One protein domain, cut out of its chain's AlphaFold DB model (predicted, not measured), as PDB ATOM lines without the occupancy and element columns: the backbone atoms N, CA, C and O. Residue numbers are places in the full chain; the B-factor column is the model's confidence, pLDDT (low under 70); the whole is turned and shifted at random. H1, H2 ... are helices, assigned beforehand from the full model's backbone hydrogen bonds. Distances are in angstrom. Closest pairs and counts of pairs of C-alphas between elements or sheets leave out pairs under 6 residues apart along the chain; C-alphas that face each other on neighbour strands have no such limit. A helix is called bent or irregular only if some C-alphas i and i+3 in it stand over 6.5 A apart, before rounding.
ATOM      1  N   THR A   2      -3.522  -5.305 -90.320       54.00
ATOM      2  CA  THR A   2      -2.063  -5.434 -90.477       54.00
ATOM      3  C   THR A   2      -1.802  -5.625 -91.967       54.00
ATOM      4  O   THR A   2      -2.406  -6.510 -92.568       54.00
ATOM      5  N   SER A   3      -1.023  -4.750 -92.606       77.31
ATOM      6  CA  SER A   3      -0.789  -4.884 -94.047       77.31
ATOM      7  C   SER A   3      -0.076  -6.214 -94.316       77.31
ATOM      8  O   SER A   3       0.805  -6.598 -93.549       77.31
ATOM      9  N   LYS A   4      -0.430  -6.919 -95.402       75.69
ATOM     10  CA  LYS A   4       0.247  -8.165 -95.828       75.69
ATOM     11  C   LYS A   4       1.777  -8.016 -95.869       75.69
ATOM     12  O   LYS A   4       2.510  -8.963 -95.626       75.69
ATOM     13  N   LEU A   5       2.261  -6.799 -96.119       61.44
ATOM     14  CA  LEU A   5       3.678  -6.447 -96.092       61.44
ATOM     15  C   LEU A   5       4.328  -6.663 -94.711       61.44
ATOM     16  O   LEU A   5       5.445  -7.164 -94.624       61.44
ATOM     17  N   LEU A   6       3.632  -6.310 -93.626       67.38
ATOM     18  CA  LEU A   6       4.120  -6.514 -92.257       67.38
ATOM     19  C   LEU A   6       4.165  -8.000 -91.880       67.38
ATOM     20  O   LEU A   6       5.043  -8.411 -91.126       67.38
ATOM     21  N   GLU A   7       3.246  -8.801 -92.417       74.31
ATOM     22  CA  GLU A   7       3.228 -10.256 -92.241       74.31
ATOM     23  C   GLU A   7       4.425 -10.913 -92.941       74.31
ATOM     24  O   GLU A   7       5.170 -11.664 -92.312       74.31
ATOM     25  N   VAL A   8       4.691 -10.537 -94.198       70.94
ATOM     26  CA  VAL A   8       5.881 -10.984 -94.946       70.94
ATOM     27  C   VAL A   8       7.170 -10.580 -94.226       70.94
ATOM     28  O   VAL A   8       8.059 -11.411 -94.050       70.94
ATOM     29  N   GLY A   9       7.256  -9.340 -93.733       65.75
ATOM     30  CA  GLY A   9       8.404  -8.880 -92.945       65.75
ATOM     31  C   GLY A   9       8.620  -9.694 -91.662       65.75
ATOM     32  O   GLY A   9       9.759 -10.007 -91.310       65.75
ATOM     33  N   GLY A  10       7.535 -10.088 -90.985       68.56
ATOM     34  CA  GLY A  10       7.583 -10.976 -89.821       68.56
ATOM     35  C   GLY A  10       8.099 -12.378 -90.157       68.56
ATOM     36  O   GLY A  10       8.967 -12.892 -89.449       68.56
ATOM     37  N   LEU A  11       7.628 -12.964 -91.261       70.06
ATOM     38  CA  LEU A  11       8.058 -14.285 -91.737       70.06
ATOM     39  C   LEU A  11       9.536 -14.303 -92.144       70.06
ATOM     40  O   LEU A  11      10.263 -15.235 -91.800       70.06
ATOM     41  N   MET A  12      10.009 -13.258 -92.826       66.56
ATOM     42  CA  MET A  12      11.428 -13.134 -93.172       66.56
ATOM     43  C   MET A  12      12.301 -13.053 -91.918       66.56
ATOM     44  O   MET A  12      13.310 -13.748 -91.826       66.56
ATOM     45  N   ASN A  13      11.886 -12.283 -90.909       65.94
ATOM     46  CA  ASN A  13      12.626 -12.186 -89.652       65.94
ATOM     47  C   ASN A  13      12.727 -13.529 -88.906       65.94
ATOM     48  O   ASN A  13      13.772 -13.844 -88.348       65.94
ATOM     49  N   GLN A  14      11.655 -14.326 -88.902       70.06
ATOM     50  CA  GLN A  14      11.680 -15.666 -88.306       70.06
ATOM     51  C   GLN A  14      12.621 -16.618 -89.053       70.06
ATOM     52  O   GLN A  14      13.249 -17.467 -88.428       70.06
ATOM     53  N   LYS A  15      12.724 -16.478 -90.378       70.75
ATOM     54  CA  LYS A  15      13.499 -17.384 -91.230       70.75
ATOM     55  C   LYS A  15      14.999 -17.084 -91.249       70.75
ATOM     56  O   LYS A  15      15.788 -18.019 -91.299       70.75
ATOM     57  N   PHE A  16      15.385 -15.809 -91.225       69.19
ATOM     58  CA  PHE A  16      16.787 -15.393 -91.377       69.19
ATOM     59  C   PHE A  16      17.475 -15.014 -90.060       69.19
ATOM     60  O   PHE A  16      18.691 -14.843 -90.034       69.19
ATOM     61  N   GLY A  17      16.723 -14.914 -88.960       75.25
ATOM     62  CA  GLY A  17      17.262 -14.487 -87.673       75.25
ATOM     63  C   GLY A  17      17.679 -13.013 -87.669       75.25
ATOM     64  O   GLY A  17      17.190 -12.191 -88.448       75.25
ATOM     65  N   GLU A  18      18.562 -12.654 -86.739       84.25
ATOM     66  CA  GLU A  18      19.093 -11.297 -86.635       84.25
ATOM     67  C   GLU A  18      20.281 -11.097 -87.583       84.25
ATOM     68  O   GLU A  18      21.228 -11.880 -87.577       84.25
ATOM     69  N   ILE A  19      20.243 -10.031 -88.386       88.31
ATOM     70  CA  ILE A  19      21.341  -9.658 -89.281       88.31
ATOM     71  C   ILE A  19      22.290  -8.727 -88.519       88.31
ATOM     72  O   ILE A  19      21.885  -7.654 -88.074       88.31
ATOM     73  N   THR A  20      23.546  -9.137 -88.372       92.94
ATOM     74  CA  THR A  20      24.581  -8.466 -87.574       92.94
ATOM     75  C   THR A  20      25.877  -8.346 -88.372       92.94
ATOM     76  O   THR A  20      26.079  -9.031 -89.373       92.94
ATOM     77  N   LYS A  21      26.811  -7.503 -87.926       96.00
ATOM     78  CA  LYS A  21      28.133  -7.414 -88.571       96.00
ATOM     79  C   LYS A  21      28.947  -8.706 -88.425       96.00
ATOM     80  O   LYS A  21      29.813  -8.972 -89.246       96.00
ATOM     81  N   GLN A  22      28.673  -9.502 -87.392       95.56
ATOM     82  CA  GLN A  22      29.367 -10.757 -87.094       95.56
ATOM     83  C   GLN A  22      28.937 -11.903 -88.015       95.56
ATOM     84  O   GLN A  22      29.718 -12.827 -88.226       95.56
ATOM     85  N   ASN A  23      27.716 -11.855 -88.554       92.12
ATOM     86  CA  ASN A  23      27.180 -12.874 -89.461       92.12
ATOM     87  C   ASN A  23      26.980 -12.369 -90.901       92.12
ATOM     88  O   ASN A  23      26.246 -12.984 -91.668       92.12
ATOM     89  N   THR A  24      27.650 -11.273 -91.267       94.12
ATOM     90  CA  THR A  24      27.664 -10.705 -92.622       94.12
ATOM     91  C   THR A  24      29.091 -10.371 -93.044       94.12
ATOM     92  O   THR A  24      29.961 -10.118 -92.211       94.12
ATOM     93  N   THR A  25      29.344 -10.363 -94.348       94.44
ATOM     94  CA  THR A  25      30.686 -10.289 -94.938       94.44
ATOM     95  C   THR A  25      30.925  -9.011 -95.737       94.44
ATOM     96  O   THR A  25      32.056  -8.517 -95.772       94.44
ATOM     97  N   ASN A  26      29.893  -8.428 -96.358       93.62
ATOM     98  CA  ASN A  26      30.086  -7.265 -97.222       93.62
ATOM     99  C   ASN A  26      30.178  -5.954 -96.430       93.62
ATOM    100  O   ASN A  26      29.347  -5.639 -95.577       93.62
ATOM    101  N   LYS A  27      31.132  -5.096 -96.813       94.81
ATOM    102  CA  LYS A  27      31.284  -3.748 -96.231       94.81
ATOM    103  C   LYS A  27      30.035  -2.880 -96.418       94.81
ATOM    104  O   LYS A  27      29.672  -2.134 -95.513       94.81
ATOM    105  N   THR A  28      29.363  -2.988 -97.566       94.56
ATOM    106  CA  THR A  28      28.105  -2.269 -97.835       94.56
ATOM    107  C   THR A  28      27.006  -2.699 -96.867       94.56
ATOM    108  O   THR A  28      26.310  -1.851 -96.315       94.56
ATOM    109  N   THR A  29      26.896  -4.000 -96.591       95.31
ATOM    110  CA  THR A  29      25.975  -4.550 -95.589       95.31
ATOM    111  C   THR A  29      26.270  -3.981 -94.206       95.31
ATOM    112  O   THR A  29      25.361  -3.512 -93.526       95.31
ATOM    113  N   HIS A  30      27.545  -3.930 -93.805       97.06
ATOM    114  CA  HIS A  30      27.949  -3.341 -92.522       97.06
ATOM    115  C   HIS A  30      27.574  -1.859 -92.416       97.06
ATOM    116  O   HIS A  30      27.063  -1.444 -91.377       97.06
ATOM    117  N   ALA A  31      27.766  -1.082 -93.485       96.56
ATOM    118  CA  ALA A  31      27.355   0.320 -93.531       96.56
ATOM    119  C   ALA A  31      25.829   0.478 -93.419       96.56
ATOM    120  O   ALA A  31      25.346   1.351 -92.702       96.56
ATOM    121  N   MET A  32      25.054  -0.393 -94.073       95.69
ATOM    122  CA  MET A  32      23.590  -0.376 -93.976       95.69
ATOM    123  C   MET A  32      23.084  -0.759 -92.580       95.69
ATOM    124  O   MET A  32      22.100  -0.180 -92.117       95.69
ATOM    125  N   ILE A  33      23.766  -1.674 -91.883       95.81
ATOM    126  CA  ILE A  33      23.490  -1.980 -90.471       95.81
ATOM    127  C   ILE A  33      23.711  -0.731 -89.606       95.81
ATOM    128  O   ILE A  33      22.850  -0.402 -88.792       95.81
ATOM    129  N   ASP A  34      24.808   0.005 -89.810       97.44
ATOM    130  CA  ASP A  34      25.086   1.237 -89.056       97.44
ATOM    131  C   ASP A  34      24.055   2.334 -89.327       97.44
ATOM    132  O   ASP A  34      23.582   2.985 -88.395       97.44
ATOM    133  N   ILE A  35      23.655   2.511 -90.588       96.25
ATOM    134  CA  ILE A  35      22.597   3.455 -90.972       96.25
ATOM    135  C   ILE A  35      21.273   3.071 -90.303       96.25
ATOM    136  O   ILE A  35      20.606   3.936 -89.739       96.25
ATOM    137  N   SER A  36      20.909   1.787 -90.332       95.31
ATOM    138  CA  SER A  36      19.711   1.263 -89.668       95.31
ATOM    139  C   SER A  36      19.750   1.535 -88.161       95.31
ATOM    140  O   SER A  36      18.795   2.079 -87.610       95.31
ATOM    141  N   ASN A  37      20.861   1.225 -87.489       95.44
ATOM    142  CA  ASN A  37      21.023   1.483 -86.055       95.44
ATOM    143  C   ASN A  37      20.898   2.977 -85.746       95.44
ATOM    144  O   ASN A  37      20.083   3.363 -84.911       95.44
ATOM    145  N   SER A  38      21.599   3.824 -86.501       94.75
ATOM    146  CA  SER A  38      21.535   5.277 -86.346       94.75
ATOM    147  C   SER A  38      20.147   5.856 -86.655       94.75
ATOM    148  O   SER A  38      19.770   6.900 -86.124       94.75
ATOM    149  N   PHE A  39      19.360   5.206 -87.514       95.00
ATOM    150  CA  PHE A  39      17.960   5.560 -87.725       95.00
ATOM    151  C   PHE A  39      17.123   5.236 -86.482       95.00
ATOM    152  O   PHE A  39      16.381   6.101 -86.029       95.00
ATOM    153  N   PHE A  40      17.262   4.044 -85.894       93.50
ATOM    154  CA  PHE A  40      16.480   3.633 -84.716       93.50
ATOM    155  C   PHE A  40      16.920   4.276 -83.399       93.50
ATOM    156  O   PHE A  40      16.122   4.330 -82.471       93.50
ATOM    157  N   GLU A  41      18.139   4.803 -83.314       93.56
ATOM    158  CA  GLU A  41      18.539   5.703 -82.222       93.56
ATOM    159  C   GLU A  41      17.731   7.011 -82.244       93.56
ATOM    160  O   GLU A  41      17.469   7.602 -81.195       93.56
ATOM    161  N   ARG A  42      17.312   7.455 -83.438       92.81
ATOM    162  CA  ARG A  42      16.554   8.696 -83.641       92.81
ATOM    163  C   ARG A  42      15.044   8.469 -83.710       92.81
ATOM    164  O   ARG A  42      14.288   9.288 -83.204       92.81
ATOM    165  N   GLU A  43      14.580   7.394 -84.336       92.50
ATOM    166  CA  GLU A  43      13.157   7.081 -84.497       92.50
ATOM    167  C   GLU A  43      12.518   6.712 -83.151       92.50
ATOM    168  O   GLU A  43      12.808   5.669 -82.572       92.50
ATOM    169  N   ASN A  44      11.602   7.557 -82.674       88.56
ATOM    170  CA  ASN A  44      10.892   7.387 -81.404       88.56
ATOM    171  C   ASN A  44       9.386   7.132 -81.613       88.56
ATOM    172  O   ASN A  44       8.541   7.453 -80.771       88.56
ATOM    173  N   ASN A  45       9.003   6.597 -82.776       88.69
ATOM    174  CA  ASN A  45       7.640   6.175 -83.075       88.69
ATOM    175  C   ASN A  45       7.492   4.643 -83.028       88.69
ATOM    176  O   ASN A  45       7.606   3.969 -84.063       88.69
ATOM    177  N   PRO A  46       7.100   4.069 -81.873       84.06
ATOM    178  CA  PRO A  46       6.987   2.617 -81.715       84.06
ATOM    179  C   PRO A  46       5.938   1.988 -82.645       84.06
ATOM    180  O   PRO A  46       5.984   0.792 -82.939       84.06
ATOM    181  N   LYS A  47       4.977   2.776 -83.156       84.88
ATOM    182  CA  LYS A  47       3.953   2.280 -84.091       84.88
ATOM    183  C   LYS A  47       4.505   2.048 -85.500       84.88
ATOM    184  O   LYS A  47       3.937   1.239 -86.231       84.88
ATOM    185  N   ARG A  48       5.568   2.756 -85.897       80.88
ATOM    186  CA  ARG A  48       6.159   2.688 -87.250       80.88
ATOM    187  C   ARG A  48       7.453   1.886 -87.297       80.88
ATOM    188  O   ARG A  48       7.792   1.343 -88.348       80.88
ATOM    189  N   GLU A  49       8.112   1.736 -86.154       86.19
ATOM    190  CA  GLU A  49       9.385   1.034 -85.996       86.19
ATOM    191  C   GLU A  49       9.407  -0.352 -86.660       86.19
ATOM    192  O   GLU A  49      10.323  -0.662 -87.419       86.19
ATOM    193  N   LYS A  50       8.366  -1.174 -86.454       83.81
ATOM    194  CA  LYS A  50       8.294  -2.535 -87.021       83.81
ATOM    195  C   LYS A  50       8.409  -2.554 -88.546       83.81
ATOM    196  O   LYS A  50       9.080  -3.426 -89.094       83.81
ATOM    197  N   MET A  51       7.766  -1.601 -89.223       83.69
ATOM    198  CA  MET A  51       7.795  -1.517 -90.683       83.69
ATOM    199  C   MET A  51       9.184  -1.123 -91.181       83.69
ATOM    200  O   MET A  51       9.707  -1.768 -92.086       83.69
ATOM    201  N   PHE A  52       9.805  -0.118 -90.558       89.19
ATOM    202  CA  PHE A  52      11.168   0.281 -90.902       89.19
ATOM    203  C   PHE A  52      12.165  -0.847 -90.645       89.19
ATOM    204  O   PHE A  52      13.007  -1.111 -91.499       89.19
ATOM    205  N   ARG A  53      12.050  -1.568 -89.520       88.00
ATOM    206  CA  ARG A  53      12.946  -2.695 -89.214       88.00
ATOM    207  C   ARG A  53      12.829  -3.794 -90.261       88.00
ATOM    208  O   ARG A  53      13.847  -4.327 -90.689       88.00
ATOM    209  N   ALA A  54      11.607  -4.117 -90.684       84.88
ATOM    210  CA  ALA A  54      11.382  -5.078 -91.758       84.88
ATOM    211  C   ALA A  54      11.995  -4.598 -93.084       84.88
ATOM    212  O   ALA A  54      12.703  -5.362 -93.730       84.88
ATOM    213  N   ALA A  55      11.788  -3.329 -93.455       89.00
ATOM    214  CA  ALA A  55      12.343  -2.760 -94.680       89.00
ATOM    215  C   ALA A  55      13.882  -2.788 -94.687       89.00
ATOM    216  O   ALA A  55      14.473  -3.296 -95.636       89.00
ATOM    217  N   PHE A  56      14.532  -2.322 -93.613       91.75
ATOM    218  CA  PHE A  56      15.991  -2.387 -93.487       91.75
ATOM    219  C   PHE A  56      16.505  -3.822 -93.583       91.75
ATOM    220  O   PHE A  56      17.458  -4.068 -94.313       91.75
ATOM    221  N   LYS A  57      15.856  -4.784 -92.913       89.25
ATOM    222  CA  LYS A  57      16.248  -6.199 -92.995       89.25
ATOM    223  C   LYS A  57      16.180  -6.744 -94.416       89.25
ATOM    224  O   LYS A  57      17.108  -7.433 -94.819       89.25
ATOM    225  N   ILE A  58      15.131  -6.414 -95.170       88.19
ATOM    226  CA  ILE A  58      15.007  -6.818 -96.577       88.19
ATOM    227  C   ILE A  58      16.153  -6.223 -97.396       88.19
ATOM    228  O   ILE A  58      16.873  -6.972 -98.041       88.19
ATOM    229  N   PHE A  59      16.387  -4.908 -97.320       89.88
ATOM    230  CA  PHE A  59      17.470  -4.275 -98.083       89.88
ATOM    231  C   PHE A  59      18.846  -4.856 -97.750       89.88
ATOM    232  O   PHE A  59      19.623  -5.151 -98.650       89.88
ATOM    233  N   ILE A  60      19.137  -5.039 -96.463       92.81
ATOM    234  CA  ILE A  60      20.409  -5.597 -95.999       92.81
ATOM    235  C   ILE A  60      20.565  -7.045 -96.487       92.81
ATOM    236  O   ILE A  60      21.639  -7.405 -96.957       92.81
ATOM    237  N   ALA A  61      19.504  -7.857 -96.421       90.19
ATOM    238  CA  ALA A  61      19.531  -9.237 -96.897       90.19
ATOM    239  C   ALA A  61      19.757  -9.326 -98.414       90.19
ATOM    240  O   ALA A  61      20.594 -10.112 -98.842       90.19
ATOM    241  N   GLU A  62      19.070  -8.505 -99.214       90.25
ATOM    242  CA  GLU A  62      19.245  -8.474-100.676       90.25
ATOM    243  C   GLU A  62      20.675  -8.066-101.065       90.25
ATOM    244  O   GLU A  62      21.287  -8.685-101.933       90.25
ATOM    245  N   ILE A  63      21.238  -7.062-100.383       93.12
ATOM    246  CA  ILE A  63      22.618  -6.600-100.605       93.12
ATOM    247  C   ILE A  63      23.642  -7.678-100.222       93.12
ATOM    248  O   ILE A  63      24.646  -7.837-100.915       93.12
ATOM    249  N   GLU A  64      23.421  -8.389 -99.115       92.94
ATOM    250  CA  GLU A  64      24.354  -9.406 -98.625       92.94
ATOM    251  C   GLU A  64      24.310 -10.691 -99.455       92.94
ATOM    252  O   GLU A  64      25.348 -11.313 -99.676       92.94
ATOM    253  N   HIS A  65      23.116 -11.087 -99.895       90.19
ATOM    254  CA  HIS A  65      22.876 -12.357-100.572       90.19
ATOM    255  C   HIS A  65      23.438 -12.394-101.999       90.19
ATOM    256  O   HIS A  65      23.906 -13.446-102.433       90.19
ATOM    257  N   ASP A  66      23.388 -11.279-102.738       89.69
ATOM    258  CA  ASP A  66      23.719 -11.275-104.165       89.69
ATOM    259  C   ASP A  66      24.436  -9.995-104.621       89.69
ATOM    260  O   ASP A  66      23.964  -8.867-104.435       89.69
TER     261      ASP A  66
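Overview. This is residues 2 to 66 of the 131 residues of an uncharacterized protein of viral metagenome (UniProt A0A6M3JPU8). A helical hairpin, H2 and H3 side by side and running opposite ways, has a third helix, H1, crossing H3 at a steep tilt on the side away from H2, with H3 between the other two. H1 does not reach H2, and residues 17 to 26 join the two. The printed part has 65 residues with three named helices, in the order H1, H2, H3 along the chain, and no named strand; the class is all helix. It is compact, with a radius of gyration of the C-alphas of 11.9 A, and its C-alphas span 33 by 26 by 15 A.

Along the chain. The longest helix is H3, residues 46 to 65, which runs 28.8 A from C-alpha 46 at (6.987, 2.617, -81.715) to C-alpha 65 at (22.876, -12.357, -100.572). H3 is irregular: C-alphas 47 and 50 are 7.1 A apart, against about 5 A in a regular helix, and its line is a rough one. H2, residues 27 to 42, measures 23.0 A from first to last C-alpha. H1, residues 4 to 16, measures 18.6 A and begins with C-alpha 4 at (0.247, -8.165, -95.828).

Arrangement. H3 touches both other helices. H2 and H3 form a helical hairpin: they touch, with the C-alphas of Thr 29 and Ile 60 the closest at 5.7 A. Their lines stand at a shallow tilt of 5 degrees, and they run opposite ways, with their centres 10.5 A apart. H1 touches H3 too, and the closest C-alphas are those of Gly 9 and Ala 54, 5.0 A apart. H3 touches H1 with residues 50 to 58 alone. H1 and H3 run the same way at a steep tilt of 54 degrees, with their centres 9.8 A apart. H1 and H2 are apart. In H1 every O i to N i+4 pair is within hydrogen-bond range; in H2 11 of 12 such pairs are, and in H3 14 of 16.

Size, cuts and confidence. The two C-alphas farthest apart are those of Thr 2 and Lys 27, at 33.9 A, while the first and last printed C-alphas, of Thr 2 and Asp 66, are 29.8 A apart. The printed part has no cut. The link from H2 to H3, 3 residues, is tight; the link from H1 to H2, 10 residues, is short. The mean pLDDT of the printed part is 85.9. Eight residues are under 70, namely residue 2, residues 5 to 6, 9 to 10 and 12 to 13, and residue 16. The mean is 69 in H1, 95 in H2 and 88 in H3.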